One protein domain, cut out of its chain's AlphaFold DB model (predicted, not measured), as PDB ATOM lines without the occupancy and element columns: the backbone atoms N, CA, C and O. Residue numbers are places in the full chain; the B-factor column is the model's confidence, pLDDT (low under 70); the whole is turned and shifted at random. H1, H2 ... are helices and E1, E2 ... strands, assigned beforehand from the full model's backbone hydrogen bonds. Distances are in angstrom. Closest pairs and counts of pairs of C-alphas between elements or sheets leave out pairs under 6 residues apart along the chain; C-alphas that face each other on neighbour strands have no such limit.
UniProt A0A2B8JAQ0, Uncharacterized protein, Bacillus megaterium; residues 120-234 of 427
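What this domain is: This is residues 120 to 234 of the 427 residues of an uncharacterized protein of Bacillus megaterium (UniProt A0A2B8JAQ0). Two small sheets stand one beyond the other along an elongated body: three strands, E1, E3 and E2, with the hairpin of E2 and E3 reaching to one end, then a twisted sheet of E4, E6, E7 and E5, with H2 at the junction. H3, H4 and H5 gather towards the other end. The printed part has 115 residues with five named helices and seven named strands, in the order E1 H1 E2 E3 H2 E4 E5 H3 H4 E6 E7 H5, of mixed class. The first sheet, E1 E3 E2, is antiparallel; the second, E4 E6 E7 E5, is mixed. The whole is only just compact, close to loose, with a radius of gyration of the C-alphas of 15.6 A and spans of 53 by 26 by 25 A.

How they stand to each other: E1, residues 131 to 133, is the antiparallel neighbour of E3, residues 160 to 166; N 132 and O 165 are within hydrogen-bond range at 3.0 A. E2, residues 149 to 156, bends by 56 degrees at residue 152 and forms a hairpin with E3, N 154 and O 162 being 2.8 A apart. E1, H1 (residues 142 to 145) and E2 form a split strand-helix-strand unit, with E3 between its two strands and a right-handed crossover. H2, residues 167 to 173, only grazes this sheet; its closest C-alphas to E2 are Tyr 170 and Glu 149, 5.8 A apart. H2 is also on the second sheet, at a height over the sheet of 8.3 A. There E4, residues 177 to 179, is parallel to E6, residues 211 to 215, with N 212 and O 177 at 3.0 A. E6 and E7, residues 218 to 224, form a hairpin, with N 213 and O 220 at 2.8 A. E5, residues 189 to 191, is antiparallel to E7, with N 223 and O 190 at 2.8 A. E5, H3 (residues 192 to 197), H4 (residues 203 to 206) and E6 form another such split, right-handed unit, with E7 between its strands. H3 and H4 only just touch, with 3 pairs of C-alphas within 8 A, the closest being Lys 192 and Ser 204 at 6.6 A. H1 and H5, residues 225 to 231, only graze the second sheet. In H2, H3 and H5 every O i to N i+4 pair is within hydrogen-bond range; H1 and H4 are too short for one.

Where its parts are: E1 begins at C-alpha 131, (14.520, 4.110, -41.663). E2 measures 20.0 A, E3 19.1 A and E7 18.3 A. H5 ends at C-alpha 231, (35.135, 11.150, -21.299).

The domain as a whole: The C-alphas farthest apart, of Gly 158 and Gly 233, are 53.7 A apart. The printed part has no cut, and no link is long. Mean pLDDT of the printed part is 72.9; residues 120 to 130, 137 to 164, 183 to 187 and 217 are under 70.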
ATOM      1  N   MET A 120       5.127  -6.539 -41.593       42.44
ATOM      2  CA  MET A 120       4.346  -5.315 -41.663       42.44
ATOM      3  C   MET A 120       4.905  -4.487 -42.822       42.44
ATOM      4  O   MET A 120       6.070  -4.091 -42.803       42.44
ATOM      5  N   PHE A 121       4.102  -4.298 -43.870       44.88
ATOM      6  CA  PHE A 121       4.470  -3.425 -44.977       44.88
ATOM      7  C   PHE A 121       4.312  -1.985 -44.512       44.88
ATOM      8  O   PHE A 121       3.200  -1.548 -44.228       44.88
ATOM      9  N   ILE A 122       5.424  -1.265 -44.430       50.25
ATOM     10  CA  ILE A 122       5.421   0.162 -44.109       50.25
ATOM     11  C   ILE A 122       5.227   0.900 -45.430       50.25
ATOM     12  O   ILE A 122       5.978   0.651 -46.382       50.25
ATOM     13  N   SER A 123       4.210   1.755 -45.534       55.28
ATOM     14  CA  SER A 123       4.010   2.555 -46.748       55.28
ATOM     15  C   SER A 123       5.185   3.520 -46.945       55.28
ATOM     16  O   SER A 123       5.908   3.847 -46.001       55.28
ATOM     17  N   ARG A 124       5.428   3.976 -48.181       57.47
ATOM     18  CA  ARG A 124       6.524   4.926 -48.432       57.47
ATOM     19  C   ARG A 124       6.310   6.223 -47.647       57.47
ATOM     20  O   ARG A 124       7.280   6.851 -47.232       57.47
ATOM     21  N   GLU A 125       5.052   6.607 -47.446       59.22
ATOM     22  CA  GLU A 125       4.633   7.767 -46.663       59.22
ATOM     23  C   GLU A 125       4.893   7.592 -45.156       59.22
ATOM     24  O   GLU A 125       5.121   8.577 -44.457       59.22
ATOM     25  N   GLU A 126       4.909   6.352 -44.663       55.06
ATOM     26  CA  GLU A 126       5.190   5.999 -43.265       55.06
ATOM     27  C   GLU A 126       6.678   5.760 -42.976       55.06
ATOM     28  O   GLU A 126       7.053   5.538 -41.820       55.06
ATOM     29  N   LEU A 127       7.554   5.827 -43.989       60.97
ATOM     30  CA  LEU A 127       8.999   5.768 -43.773       60.97
ATOM     31  C   LEU A 127       9.425   6.909 -42.854       60.97
ATOM     32  O   LEU A 127       9.442   8.088 -43.220       60.97
ATOM     33  N   THR A 128       9.804   6.546 -41.633       66.44
ATOM     34  CA  THR A 128      10.310   7.533 -40.690       66.44
ATOM     35  C   THR A 128      11.670   8.059 -41.163       66.44
ATOM     36  O   THR A 128      12.418   7.353 -41.842       66.44
ATOM     37  N   PRO A 129      12.072   9.268 -40.733       62.38
ATOM     38  CA  PRO A 129      13.424   9.803 -40.919       62.38
ATOM     39  C   PRO A 129      14.592   8.897 -40.487       62.38
ATOM     40  O   PRO A 129      15.741   9.259 -40.741       62.38
ATOM     41  N   TYR A 130      14.292   7.804 -39.790       64.88
ATOM     42  CA  TYR A 130      15.205   6.898 -39.108       64.88
ATOM     43  C   TYR A 130      15.289   5.512 -39.764       64.88
ATOM     44  O   TYR A 130      16.058   4.659 -39.312       64.88
ATOM     45  N   MET A 131      14.495   5.296 -40.816       72.38
ATOM     46  CA  MET A 131      14.520   4.110 -41.663       72.38
ATOM     47  C   MET A 131      15.189   4.447 -42.998       72.38
ATOM     48  O   MET A 131      14.961   5.524 -43.547       72.38
ATOM     49  N   ILE A 132      16.010   3.532 -43.520       70.44
ATOM     50  CA  ILE A 132      16.675   3.671 -44.827       70.44
ATOM     51  C   ILE A 132      16.306   2.491 -45.728       70.44
ATOM     52  O   ILE A 132      16.249   1.344 -45.271       70.44
ATOM     53  N   LEU A 133      16.084   2.773 -47.016       75.12
ATOM     54  CA  LEU A 133      15.917   1.752 -48.050       75.12
ATOM     55  C   LEU A 133      17.227   0.991 -48.282       75.12
ATOM     56  O   LEU A 133      18.297   1.581 -48.375       75.12
ATOM     57  N   GLY A 134      17.164  -0.323 -48.494       71.19
ATOM     58  CA  GLY A 134      18.359  -1.114 -48.808       71.19
ATOM     59  C   GLY A 134      19.140  -0.619 -50.037       71.19
ATOM     60  O   GLY A 134      20.333  -0.875 -50.130       71.19
ATOM     61  N   SER A 135      18.484   0.099 -50.955       71.88
ATOM     62  CA  SER A 135      19.085   0.727 -52.139       71.88
ATOM     63  C   SER A 135      19.869   2.015 -51.842       71.88
ATOM     64  O   SER A 135      20.751   2.376 -52.615       71.88
ATOM     65  N   GLU A 136      19.569   2.697 -50.737       72.56
ATOM     66  CA  GLU A 136      20.257   3.917 -50.288       72.56
ATOM     67  C   GLU A 136      21.455   3.605 -49.386       72.56
ATOM     68  O   GLU A 136      22.279   4.480 -49.134       72.56
ATOM     69  N   LEU A 137      21.563   2.363 -48.909       68.69
ATOM     70  CA  LEU A 137      22.673   1.886 -48.102       68.69
ATOM     71  C   LEU A 137      23.887   1.601 -48.995       68.69
ATOM     72  O   LEU A 137      23.810   0.795 -49.923       68.69
ATOM     73  N   ASN A 138      25.041   2.184 -48.685       68.69
ATOM     74  CA  ASN A 138      26.285   1.780 -49.334       68.69
ATOM     75  C   ASN A 138      26.821   0.471 -48.735       68.69
ATOM     76  O   ASN A 138      27.340   0.427 -47.614       68.69
ATOM     77  N   ILE A 139      26.667  -0.599 -49.511       55.59
ATOM     78  CA  ILE A 139      26.938  -1.988 -49.122       55.59
ATOM     79  C   ILE A 139      28.422  -2.363 -49.272       55.59
ATOM     80  O   ILE A 139      28.860  -3.360 -48.704       55.59
ATOM     81  N   GLU A 140      29.232  -1.567 -49.974       53.75
ATOM     82  CA  GLU A 140      30.651  -1.895 -50.193       53.75
ATOM     83  C   GLU A 140      31.480  -1.885 -48.895       53.75
ATOM     84  O   GLU A 140      32.555  -2.479 -48.823       53.75
ATOM     85  N   ASN A 141      30.967  -1.266 -47.830       62.50
ATOM     86  CA  ASN A 141      31.570  -1.303 -46.507       62.50
ATOM     87  C   ASN A 141      30.908  -2.405 -45.663       62.50
ATOM     88  O   ASN A 141      29.888  -2.166 -45.021       62.50
ATOM     89  N   ALA A 142      31.499  -3.606 -45.641       57.62
ATOM     90  CA  ALA A 142      30.984  -4.772 -44.907       57.62
ATOM     91  C   ALA A 142      30.639  -4.470 -43.433       57.62
ATOM     92  O   ALA A 142      29.664  -4.993 -42.897       57.62
ATOM     93  N   ALA A 143      31.368  -3.545 -42.800       59.69
ATOM     94  CA  ALA A 143      31.104  -3.126 -41.428       59.69
ATOM     95  C   ALA A 143      29.763  -2.389 -41.255       59.69
ATOM     96  O   ALA A 143      29.329  -2.210 -40.125       59.69
ATOM     97  N   ASN A 144      29.127  -1.904 -42.323       62.22
ATOM     98  CA  ASN A 144      27.846  -1.200 -42.254       62.22
ATOM     99  C   ASN A 144      26.652  -2.161 -42.262       62.22
ATOM    100  O   ASN A 144      25.648  -1.845 -41.637       62.22
ATOM    101  N   MET A 145      26.763  -3.334 -42.898       62.03
ATOM    102  CA  MET A 145      25.701  -4.352 -42.866       62.03
ATOM    103  C   MET A 145      25.517  -4.962 -41.471       62.03
ATOM    104  O   MET A 145      24.391  -5.242 -41.079       62.03
ATOM    105  N   GLU A 146      26.597  -5.129 -40.704       58.19
ATOM    106  CA  GLU A 146      26.546  -5.725 -39.357       58.19
ATOM    107  C   GLU A 146      25.975  -4.783 -38.282       58.19
ATOM    108  O   GLU A 146      25.602  -5.230 -37.200       58.19
ATOM    109  N   LYS A 147      25.920  -3.473 -38.548       63.19
ATOM    110  CA  LYS A 147      25.586  -2.441 -37.548       63.19
ATOM    111  C   LYS A 147      24.141  -1.963 -37.595       63.19
ATOM    112  O   LYS A 147      23.827  -0.982 -36.934       63.19
ATOM    113  N   VAL A 148      23.275  -2.556 -38.412       66.00
ATOM    114  CA  VAL A 148      21.897  -2.071 -38.552       66.00
ATOM    115  C   VAL A 148      20.932  -3.230 -38.556       66.00
ATOM    116  O   VAL A 148      21.101  -4.194 -39.300       66.00
ATOM    117  N   GLU A 149      19.887  -3.106 -37.749       64.81
ATOM    118  CA  GLU A 149      18.855  -4.120 -37.664       64.81
ATOM    119  C   GLU A 149      17.809  -3.944 -38.770       64.81
ATOM    120  O   GLU A 149      17.334  -2.839 -39.073       64.81
ATOM    121  N   TRP A 150      17.476  -5.062 -39.412       67.94
ATOM    122  CA  TRP A 150      16.424  -5.136 -40.415       67.94
ATOM    123  C   TRP A 150      15.062  -5.126 -39.726       67.94
ATOM    124  O   TRP A 150      14.806  -5.955 -38.860       67.94
ATOM    125  N   VAL A 151      14.181  -4.214 -40.138       61.44
ATOM    126  CA  VAL A 151      12.872  -4.030 -39.485       61.44
ATOM    127  C   VAL A 151      11.678  -4.309 -40.391       61.44
ATOM    128  O   VAL A 151      10.552  -4.338 -39.905       61.44
ATOM    129  N   GLY A 152      11.881  -4.519 -41.697       60.09
ATOM    130  CA  GLY A 152      10.778  -4.882 -42.589       60.09
ATOM    131  C   GLY A 152      11.016  -4.636 -44.076       60.09
ATOM    132  O   GLY A 152      12.149  -4.529 -44.558       60.09
ATOM    133  N   VAL A 153       9.917  -4.557 -44.831       57.09
ATOM    134  CA  VAL A 153       9.913  -4.247 -46.270       57.09
ATOM    135  C   VAL A 153       8.872  -3.164 -46.586       57.09
ATOM    136  O   VAL A 153       7.844  -3.070 -45.919       57.09
ATOM    137  N   THR A 154       9.135  -2.342 -47.599       53.25
ATOM    138  CA  THR A 154       8.282  -1.226 -48.045       53.25
ATOM    139  C   THR A 154       8.005  -1.294 -49.550       53.25
ATOM    140  O   THR A 154       8.683  -2.026 -50.275       53.25
ATOM    141  N   LEU A 155       7.009  -0.538 -50.022       54.16
ATOM    142  CA  LEU A 155       6.615  -0.433 -51.430       54.16
ATOM    143  C   LEU A 155       7.139   0.873 -52.049       54.16
ATOM    144  O   LEU A 155       6.700   1.961 -51.685       54.16
ATOM    145  N   VAL A 156       8.037   0.778 -53.035       52.06
ATOM    146  CA  VAL A 156       8.590   1.937 -53.757       52.06
ATOM    147  C   VAL A 156       8.013   2.013 -55.170       52.06
ATOM    148  O   VAL A 156       7.970   1.018 -55.895       52.06
ATOM    149  N   GLY A 157       7.574   3.209 -55.576       43.12
ATOM    150  CA  GLY A 157       7.281   3.518 -56.981       43.12
ATOM    151  C   GLY A 157       6.189   2.658 -57.623       43.12
ATOM    152  O   GLY A 157       6.294   2.334 -58.800       43.12
ATOM    153  N   GLY A 158       5.158   2.280 -56.863       45.88
ATOM    154  CA  GLY A 158       3.957   1.659 -57.415       45.88
ATOM    155  C   GLY A 158       4.025   0.155 -57.690       45.88
ATOM    156  O   GLY A 158       3.254  -0.260 -58.541       45.88
ATOM    157  N   LEU A 159       4.903  -0.624 -57.018       46.69
ATOM    158  CA  LEU A 159       4.746  -2.071 -56.676       46.69
ATOM    159  C   LEU A 159       6.064  -2.786 -56.277       46.69
ATOM    160  O   LEU A 159       6.054  -3.992 -56.022       46.69
ATOM    161  N   ARG A 160       7.220  -2.105 -56.211       44.38
ATOM    162  CA  ARG A 160       8.490  -2.774 -55.874       44.38
ATOM    163  C   ARG A 160       8.650  -2.944 -54.365       44.38
ATOM    164  O   ARG A 160       8.639  -1.959 -53.637       44.38
ATOM    165  N   LEU A 161       8.864  -4.182 -53.921       52.31
ATOM    166  CA  LEU A 161       9.238  -4.492 -52.541       52.31
ATOM    167  C   LEU A 161      10.723  -4.190 -52.310       52.31
ATOM    168  O   LEU A 161      11.585  -4.781 -52.963       52.31
ATOM    169  N   GLU A 162      11.024  -3.303 -51.365       54.06
ATOM    170  CA  GLU A 162      12.387  -2.999 -50.925       54.06
ATOM    171  C   GLU A 162      12.546  -3.288 -49.430       54.06
ATOM    172  O   GLU A 162      11.638  -3.047 -48.640       54.06
ATOM    173  N   LYS A 163      13.700  -3.828 -49.024       64.00
ATOM    174  CA  LYS A 163      14.015  -4.028 -47.601       64.00
ATOM    175  C   LYS A 163      14.307  -2.684 -46.941       64.00
ATOM    176  O   LYS A 163      14.977  -1.850 -47.548       64.00
ATOM    177  N   VAL A 164      13.872  -2.518 -45.696       68.50
ATOM    178  CA  VAL A 164      14.155  -1.335 -44.877       68.50
ATOM    179  C   VAL A 164      14.866  -1.707 -43.583       68.50
ATOM    180  O   VAL A 164      14.596  -2.746 -42.974       68.50
ATOM    181  N   TYR A 165      15.776  -0.834 -43.168       73.69
ATOM    182  CA  TYR A 165      16.570  -0.978 -41.951       73.69
ATOM    183  C   TYR A 165      16.298   0.199 -41.014       73.69
ATOM    184  O   TYR A 165      16.240   1.338 -41.480       73.69
ATOM    185  N   SER A 166      16.136  -0.066 -39.711       77.44
ATOM    186  CA  SER A 166      15.934   0.984 -38.703       77.44
ATOM    187  C   SER A 166      17.237   1.257 -37.980       77.44
ATOM    188  O   SER A 166      17.716   0.445 -37.189       77.44
ATOM    189  N   ILE A 167      17.794   2.439 -38.214       74.00
ATOM    190  CA  ILE A 167      19.017   2.852 -37.528       74.00
ATOM    191  C   ILE A 167      18.694   3.316 -36.112       74.00
ATOM    192  O   ILE A 167      19.472   3.067 -35.196       74.00
ATOM    193  N   GLN A 168      17.543   3.959 -35.903       75.12
ATOM    194  CA  GLN A 168      17.157   4.423 -34.571       75.12
ATOM    195  C   GLN A 168      16.869   3.265 -33.617       75.12
ATOM    196  O   GLN A 168      17.249   3.373 -32.458       75.12
ATOM    197  N   PHE A 169      16.261   2.168 -34.089       72.88
ATOM    198  CA  PHE A 169      16.046   0.988 -33.245       72.88
ATOM    199  C   PHE A 169      17.381   0.413 -32.773       72.88
ATOM    200  O   PHE A 169      17.605   0.294 -31.574       72.88
ATOM    201  N   TYR A 170      18.305   0.189 -33.711       73.50
ATOM    202  CA  TYR A 170      19.659  -0.244 -33.382       73.50
ATOM    203  C   TYR A 170      20.349   0.718 -32.404       73.50
ATOM    204  O   TYR A 170      20.943   0.292 -31.420       73.50
ATOM    205  N   CYS A 171      20.256   2.031 -32.640       76.81
ATOM    206  CA  CYS A 171      20.864   3.014 -31.747       76.81
ATOM    207  C   CYS A 171      20.251   2.968 -30.342       76.81
ATOM    208  O   CYS A 171      20.984   3.028 -29.364       76.81
ATOM    209  N   GLN A 172      18.932   2.825 -30.230       79.25
ATOM    210  CA  GLN A 172      18.249   2.720 -28.947       79.25
ATOM    211  C   GLN A 172      18.659   1.452 -28.186       79.25
ATOM    212  O   GLN A 172      18.980   1.547 -27.004       79.25
ATOM    213  N   ASP A 173      18.690   0.303 -28.861       71.31
ATOM    214  CA  ASP A 173      19.101  -0.979 -28.279       71.31
ATOM    215  C   ASP A 173      20.564  -0.948 -27.799       71.31
ATOM    216  O   ASP A 173      20.887  -1.366 -26.689       71.31
ATOM    217  N   GLN A 174      21.448  -0.341 -28.593       73.88
ATOM    218  CA  GLN A 174      22.878  -0.243 -28.291       73.88
ATOM    219  C   GLN A 174      23.251   0.964 -27.410       73.88
ATOM    220  O   GLN A 174      24.434   1.188 -27.143       73.88
ATOM    221  N   GLY A 175      22.278   1.770 -26.968       79.81
ATOM    222  CA  GLY A 175      22.525   2.977 -26.165       79.81
ATOM    223  C   GLY A 175      23.332   4.067 -26.891       79.81
ATOM    224  O   GLY A 175      24.049   4.845 -26.260       79.81
ATOM    225  N   LEU A 176      23.243   4.112 -28.218       83.44
ATOM    226  CA  LEU A 176      23.905   5.063 -29.102       83.44
ATOM    227  C   LEU A 176      22.987   6.246 -29.449       83.44
ATOM    228  O   LEU A 176      21.766   6.125 -29.535       83.44
ATOM    229  N   GLY A 177      23.583   7.408 -29.711       84.25
ATOM    230  CA  GLY A 177      22.881   8.547 -30.298       84.25
ATOM    231  C   GLY A 177      22.613   8.353 -31.793       84.25
ATOM    232  O   GLY A 177      23.346   7.648 -32.488       84.25
ATOM    233  N   PHE A 178      21.597   9.033 -32.321       83.44
ATOM    234  CA  PHE A 178      21.345   9.090 -33.761       83.44
ATOM    235  C   PHE A 178      21.210  10.536 -34.237       83.44
ATOM    236  O   PHE A 178      20.436  11.305 -33.670       83.44
ATOM    237  N   GLN A 179      21.923  10.886 -35.312       80.38
ATOM    238  CA  GLN A 179      21.889  12.225 -35.897       80.38
ATOM    239  C   GLN A 179      21.632  12.152 -37.407       80.38
ATOM    240  O   GLN A 179      22.413  11.580 -38.157       80.38
ATOM    241  N   LYS A 180      20.539  12.764 -37.885       73.44
ATOM    242  CA  LYS A 180      20.149  12.688 -39.309       73.44
ATOM    243  C   LYS A 180      21.000  13.571 -40.225       73.44
ATOM    244  O   LYS A 180      21.235  13.228 -41.376       73.44
ATOM    245  N   GLN A 181      21.397  14.750 -39.746       71.56
ATOM    246  CA  GLN A 181      22.155  15.736 -40.524       71.56
ATOM    247  C   GLN A 181      23.268  16.315 -39.665       71.56
ATOM    248  O   GLN A 181      23.083  17.315 -38.968       71.56
ATOM    249  N   ILE A 182      24.430  15.671 -39.728       74.31
ATOM    250  CA  ILE A 182      25.626  16.127 -39.020       74.31
ATOM    251  C   ILE A 182      26.187  17.427 -39.621       74.31
ATOM    252  O   ILE A 182      26.723  18.261 -38.904       74.31
ATOM    253  N   ASP A 183      25.955  17.666 -40.918       67.00
ATOM    254  CA  ASP A 183      26.481  18.834 -41.637       67.00
ATOM    255  C   ASP A 183      25.782  20.161 -41.268       67.00
ATOM    256  O   ASP A 183      26.312  21.235 -41.552       67.00
ATOM    257  N   LYS A 184      24.597  20.115 -40.635       56.09
ATOM    258  CA  LYS A 184      23.839  21.317 -40.226       56.09
ATOM    259  C   LYS A 184      24.109  21.768 -38.795       56.09
ATOM    260  O   LYS A 184      23.831  22.918 -38.460       56.09
ATOM    261  N   GLN A 185      24.623  20.884 -37.947       57.25
ATOM    262  CA  GLN A 185      24.989  21.240 -36.584       57.25
ATOM    263  C   GLN A 185      26.449  21.662 -36.588       57.25
ATOM    264  O   GLN A 185      27.338  20.889 -36.928       57.25
ATOM    265  N   TYR A 186      26.691  22.927 -36.251       52.41
ATOM    266  CA  TYR A 186      28.025  23.502 -36.192       52.41
ATOM    267  C   TYR A 186      28.950  22.644 -35.304       52.41
ATOM    268  O   TYR A 186      29.025  22.808 -34.093       52.41
ATOM    269  N   THR A 187      29.761  21.798 -35.944       60.69
ATOM    270  CA  THR A 187      31.109  21.343 -35.542       60.69
ATOM    271  C   THR A 187      31.316  20.471 -34.305       60.69
ATOM    272  O   THR A 187      32.428  19.964 -34.170       60.69
ATOM    273  N   LEU A 188      30.319  20.257 -33.448       74.38
ATOM    274  CA  LEU A 188      30.474  19.389 -32.272       74.38
ATOM    275  C   LEU A 188      30.253  17.911 -32.569       74.38
ATOM    276  O   LEU A 188      30.804  17.076 -31.877       74.38
ATOM    277  N   TYR A 189      29.519  17.569 -33.620       86.25
ATOM    278  CA  TYR A 189      29.372  16.185 -34.046       86.25
ATOM    279  C   TYR A 189      30.232  15.963 -35.281       86.25
ATOM    280  O   TYR A 189      30.070  16.660 -36.281       86.25
ATOM    281  N   LEU A 190      31.158  15.009 -35.217       86.94
ATOM    282  CA  LEU A 190      32.067  14.684 -36.315       86.94
ATOM    283  C   LEU A 190      32.044  13.196 -36.615       86.94
ATOM    284  O   LEU A 190      32.069  12.374 -35.703       86.94
ATOM    285  N   THR A 191      32.048  12.833 -37.897       88.31
ATOM    286  CA  THR A 191      32.227  11.428 -38.284       88.31
ATOM    287  C   THR A 191      33.603  10.929 -37.843       88.31
ATOM    288  O   THR A 191      34.546  11.714 -37.748       88.31
ATOM    289  N   LYS A 192      33.770   9.620 -37.617       87.12
ATOM    290  CA  LYS A 192      35.066   9.035 -37.219       87.12
ATOM    291  C   LYS A 192      36.226   9.499 -38.110       87.12
ATOM    292  O   LYS A 192      37.265   9.911 -37.605       87.12
ATOM    293  N   LYS A 193      36.015   9.499 -39.428       86.25
ATOM    294  CA  LYS A 193      36.997   9.977 -40.408       86.25
ATOM    295  C   LYS A 193      37.330  11.457 -40.211       86.25
ATOM    296  O   LYS A 193      38.490  11.841 -40.272       86.25
ATOM    297  N   GLU A 194      36.339  12.301 -39.940       87.38
ATOM    298  CA  GLU A 194      36.579  13.720 -39.668       87.38
ATOM    299  C   GLU A 194      37.305  13.956 -38.344       87.38
ATOM    300  O   GLU A 194      38.134  14.856 -38.277       87.38
ATOM    301  N   VAL A 195      37.025  13.163 -37.308       88.06
ATOM    302  CA  VAL A 195      37.778  13.198 -36.042       88.06
ATOM    303  C   VAL A 195      39.255  12.885 -36.303       88.06
ATOM    304  O   VAL A 195      40.137  13.609 -35.839       88.06
ATOM    305  N   GLU A 196      39.529  11.866 -37.120       86.69
ATOM    306  CA  GLU A 196      40.885  11.491 -37.524       86.69
ATOM    307  C   GLU A 196      41.574  12.592 -38.348       86.69
ATOM    308  O   GLU A 196      42.685  13.006 -38.018       86.69
ATOM    309  N   GLU A 197      40.899  13.125 -39.370       85.56
ATOM    310  CA  GLU A 197      41.424  14.188 -40.239       85.56
ATOM    311  C   GLU A 197      41.660  15.517 -39.507       85.56
ATOM    312  O   GLU A 197      42.495  16.320 -39.928       85.56
ATOM    313  N   ARG A 198      40.908  15.788 -38.433       86.38
ATOM    314  CA  ARG A 198      40.949  17.069 -37.715       86.38
ATOM    315  C   ARG A 198      41.860  17.060 -36.485       86.38
ATOM    316  O   ARG A 198      41.880  18.065 -35.779       86.38
ATOM    317  N   GLY A 199      42.644  15.999 -36.272       82.62
ATOM    318  CA  GLY A 199      43.705  15.954 -35.254       82.62
ATOM    319  C   GLY A 199      43.345  15.248 -33.944       82.62
ATOM    320  O   GLY A 199      44.078  15.390 -32.975       82.62
ATOM    321  N   LEU A 200      42.251  14.480 -33.909       87.56
ATOM    322  CA  LEU A 200      41.769  13.750 -32.723       87.56
ATOM    323  C   LEU A 200      41.815  12.220 -32.921       87.56
ATOM    324  O   LEU A 200      41.062  11.467 -32.303       87.56
ATOM    325  N   SER A 201      42.684  11.738 -33.814       84.69
ATOM    326  CA  SER A 201      42.720  10.333 -34.249       84.69
ATOM    327  C   SER A 201      43.038   9.333 -33.135       84.69
ATOM    328  O   SER A 201      42.614   8.185 -33.210       84.69
ATOM    329  N   HIS A 202      43.788   9.721 -32.101       83.88
ATOM    330  CA  HIS A 202      44.049   8.819 -30.980       83.88
ATOM    331  C   HIS A 202      42.809   8.649 -30.091       83.88
ATOM    332  O   HIS A 202      42.550   7.534 -29.642       83.88
ATOM    333  N   LEU A 203      41.993   9.698 -29.915       86.62
ATOM    334  CA  LEU A 203      40.757   9.631 -29.128       86.62
ATOM    335  C   LEU A 203      39.722   8.714 -29.780       86.62
ATOM    336  O   LEU A 203      39.090   7.916 -29.090       86.62
ATOM    337  N   SER A 204      39.602   8.756 -31.112       82.12
ATOM    338  CA  SER A 204      38.690   7.873 -31.853       82.12
ATOM    339  C   SER A 204      39.117   6.396 -31.845       82.12
ATOM    340  O   SER A 204      38.315   5.521 -32.176       82.12
ATOM    341  N   LYS A 205      40.365   6.083 -31.471       84.00
ATOM    342  CA  LYS A 205      40.846   4.697 -31.332       84.00
ATOM    343  C   LYS A 205      40.525   4.086 -29.973       84.00
ATOM    344  O   LYS A 205      40.327   2.878 -29.898       84.00
ATOM    345  N   VAL A 206      40.516   4.899 -28.917       84.62
ATOM    346  CA  VAL A 206      40.325   4.435 -27.532       84.62
ATOM    347  C   VAL A 206      38.898   4.639 -27.028       84.62
ATOM    348  O   VAL A 206      38.466   3.929 -26.125       84.62
ATOM    349  N   THR A 207      38.146   5.552 -27.646       86.06
ATOM    350  CA  THR A 207      36.760   5.857 -27.274       86.06
ATOM    351  C   THR A 207      35.791   5.220 -28.259       86.06
ATOM    352  O   THR A 207      35.981   5.281 -29.483       86.06
ATOM    353  N   ARG A 208      34.716   4.624 -27.735       87.50
ATOM    354  CA  ARG A 208      33.629   4.109 -28.572       87.50
ATOM    355  C   ARG A 208      32.876   5.281 -29.222       87.50
ATOM    356  O   ARG A 208      32.735   6.323 -28.593       87.50
ATOM    357  N   PRO A 209      32.394   5.140 -30.466       89.56
ATOM    358  CA  PRO A 209      31.538   6.148 -31.084       89.56
ATOM    359  C   PRO A 209      30.319   6.486 -30.228       89.56
ATOM    360  O   PRO A 209      29.732   5.601 -29.608       89.56
ATOM    361  N   HIS A 210      29.899   7.751 -30.248       89.94
ATOM    362  CA  HIS A 210      28.715   8.202 -29.512       89.94
ATOM    363  C   HIS A 210      27.415   7.913 -30.251       89.94
ATOM    364  O   HIS A 210      26.355   7.917 -29.629       89.94
ATOM    365  N   GLY A 211      27.478   7.678 -31.563       86.56
ATOM    366  CA  GLY A 211      26.283   7.419 -32.344       86.56
ATOM    367  C   GLY A 211      26.507   7.116 -33.817       86.56
ATOM    368  O   GLY A 211      27.642   7.027 -34.295       86.56
ATOM    369  N   LEU A 212      25.391   6.981 -34.534       84.38
ATOM    370  CA  LEU A 212      25.333   6.791 -35.981       84.38
ATOM    371  C   LEU A 212      24.691   7.992 -36.686       84.38
ATOM    372  O   LEU A 212      23.726   8.588 -36.208       84.38
ATOM    373  N   THR A 213      25.226   8.336 -37.853       83.62
ATOM    374  CA  THR A 213      24.685   9.360 -38.752       83.62
ATOM    375  C   THR A 213      24.572   8.813 -40.161       83.62
ATOM    376  O   THR A 213      25.313   7.911 -40.550       83.62
ATOM    377  N   ILE A 214      23.673   9.410 -40.937       77.56
ATOM    378  CA  ILE A 214      23.507   9.118 -42.360       77.56
ATOM    379  C   ILE A 214      24.118  10.271 -43.150       77.56
ATOM    380  O   ILE A 214      23.745  11.426 -42.939       77.56
ATOM    381  N   LYS A 215      25.054   9.983 -44.053       76.56
ATOM    382  CA  LYS A 215      25.662  10.991 -44.928       76.56
ATOM    383  C   LYS A 215      25.820  10.417 -46.325       76.56
ATOM    384  O   LYS A 215      26.533   9.445 -46.504       76.56
ATOM    385  N   ASN A 216      25.156  11.023 -47.310       75.12
ATOM    386  CA  ASN A 216      25.165  10.558 -48.704       75.12
ATOM    387  C   ASN A 216      24.755   9.076 -48.876       75.12
ATOM    388  O   ASN A 216      25.297   8.394 -49.735       75.12
ATOM    389  N   GLY A 217      23.831   8.574 -48.047       68.81
ATOM    390  CA  GLY A 217      23.427   7.156 -48.034       68.81
ATOM    391  C   GLY A 217      24.338   6.238 -47.203       68.81
ATOM    392  O   GLY A 217      23.945   5.139 -46.818       68.81
ATOM    393  N   ASP A 218      25.526   6.709 -46.818       74.62
ATOM    394  CA  ASP A 218      26.423   5.966 -45.938       74.62
ATOM    395  C   ASP A 218      25.993   6.080 -44.479       74.62
ATOM    396  O   ASP A 218      25.710   7.172 -43.972       74.62
ATOM    397  N   ILE A 219      26.055   4.955 -43.771       77.81
ATOM    398  CA  ILE A 219      25.981   4.932 -42.314       77.81
ATOM    399  C   ILE A 219      27.388   5.106 -41.766       77.81
ATOM    400  O   ILE A 219      28.287   4.309 -42.038       77.81
ATOM    401  N   LEU A 220      27.574   6.162 -40.985       83.00
ATOM    402  CA  LEU A 220      28.858   6.524 -40.408       83.00
ATOM    403  C   LEU A 220      28.736   6.629 -38.894       83.00
ATOM    404  O   LEU A 220      27.768   7.167 -38.361       83.00
ATOM    405  N   PHE A 221      29.773   6.175 -38.201       87.00
ATOM    406  CA  PHE A 221      29.949   6.495 -36.793       87.00
ATOM    407  C   PHE A 221      30.293   7.968 -36.619       87.00
ATOM    408  O   PHE A 221      31.133   8.495 -37.359       87.00
ATOM    409  N   PHE A 222      29.710   8.597 -35.603       89.44
ATOM    410  CA  PHE A 222      30.079   9.938 -35.178       89.44
ATOM    411  C   PHE A 222      30.494   9.986 -33.707       89.44
ATOM    412  O   PHE A 222      30.131   9.137 -32.892       89.44
ATOM    413  N   TYR A 223      31.243  11.033 -33.385       91.06
ATOM    414  CA  TYR A 223      31.579  11.442 -32.036       91.06
ATOM    415  C   TYR A 223      31.044  12.850 -31.806       91.06
ATOM    416  O   TYR A 223      31.318  13.763 -32.583       91.06
ATOM    417  N   ASP A 224      30.277  13.011 -30.735       89.88
ATOM    418  CA  ASP A 224      30.158  14.287 -30.029       89.88
ATOM    419  C   ASP A 224      31.519  14.659 -29.422       89.88
ATOM    420  O   ASP A 224      32.049  13.910 -28.604       89.88
ATOM    421  N   ILE A 225      32.097  15.776 -29.850       88.81
ATOM    422  CA  ILE A 225      33.421  16.247 -29.457       88.81
ATOM    423  C   ILE A 225      33.459  16.724 -28.011       88.81
ATOM    424  O   ILE A 225      34.439  16.441 -27.329       88.81
ATOM    425  N   GLU A 226      32.427  17.405 -27.516       88.19
ATOM    426  CA  GLU A 226      32.400  17.821 -26.109       88.19
ATOM    427  C   GLU A 226      32.372  16.594 -25.207       88.19
ATOM    428  O   GLU A 226      33.184  16.468 -24.289       88.19
ATOM    429  N   LYS A 227      31.501  15.637 -25.535       90.06
ATOM    430  CA  LYS A 227      31.449  14.359 -24.829       90.06
ATOM    431  C   LYS A 227      32.766  13.585 -24.950       90.06
ATOM    432  O   LYS A 227      33.255  13.082 -23.946       90.06
ATOM    433  N   LEU A 228      33.376  13.551 -26.139       91.81
ATOM    434  CA  LEU A 228      34.621  12.813 -26.409       91.81
ATOM    435  C   LEU A 228      35.762  13.333 -25.545       91.81
ATOM    436  O   LEU A 228      36.508  12.551 -24.962       91.81
ATOM    437  N   LEU A 229      35.897  14.655 -25.470       91.69
ATOM    438  CA  LEU A 229      36.922  15.288 -24.655       91.69
ATOM    439  C   LEU A 229      36.651  15.047 -23.166       91.69
ATOM    440  O   LEU A 229      37.549  14.592 -22.462       91.69
ATOM    441  N   ASN A 230      35.408  15.229 -22.710       91.00
ATOM    442  CA  ASN A 230      35.034  15.022 -21.310       91.00
ATOM    443  C   ASN A 230      35.269  13.579 -20.829       91.00
ATOM    444  O   ASN A 230      35.824  13.386 -19.750       91.00
ATOM    445  N   GLU A 231      34.908  12.569 -21.627       90.88
ATOM    446  CA  GLU A 231      35.135  11.150 -21.299       90.88
ATOM    447  C   GLU A 231      36.624  10.794 -21.183       90.88
ATOM    448  O   GLU A 231      36.984   9.869 -20.459       90.88
ATOM    449  N   ASN A 232      37.493  11.556 -21.851       90.69
ATOM    450  CA  ASN A 232      38.944  11.392 -21.793       90.69
ATOM    451  C   ASN A 232      39.623  12.387 -20.830       90.69
ATOM    452  O   ASN A 232      40.846  12.488 -20.821       90.69
ATOM    453  N   GLY A 233      38.860  13.132 -20.019       90.88
ATOM    454  CA  GLY A 233      39.404  14.105 -19.063       90.88
ATOM    455  C   GLY A 233      40.053  15.339 -19.708       90.88
ATOM    456  O   GLY A 233      40.834  16.038 -19.065       90.88
ATOM    457  N   LEU A 234      39.736  15.609 -20.974       93.38
ATOM    458  CA  LEU A 234      40.296  16.686 -21.780       93.38
ATOM    459  C   LEU A 234      39.344  17.878 -21.831       93.38
ATOM    460  O   LEU A 234      38.126  17.722 -21.878       93.38
TER     461      LEU A 234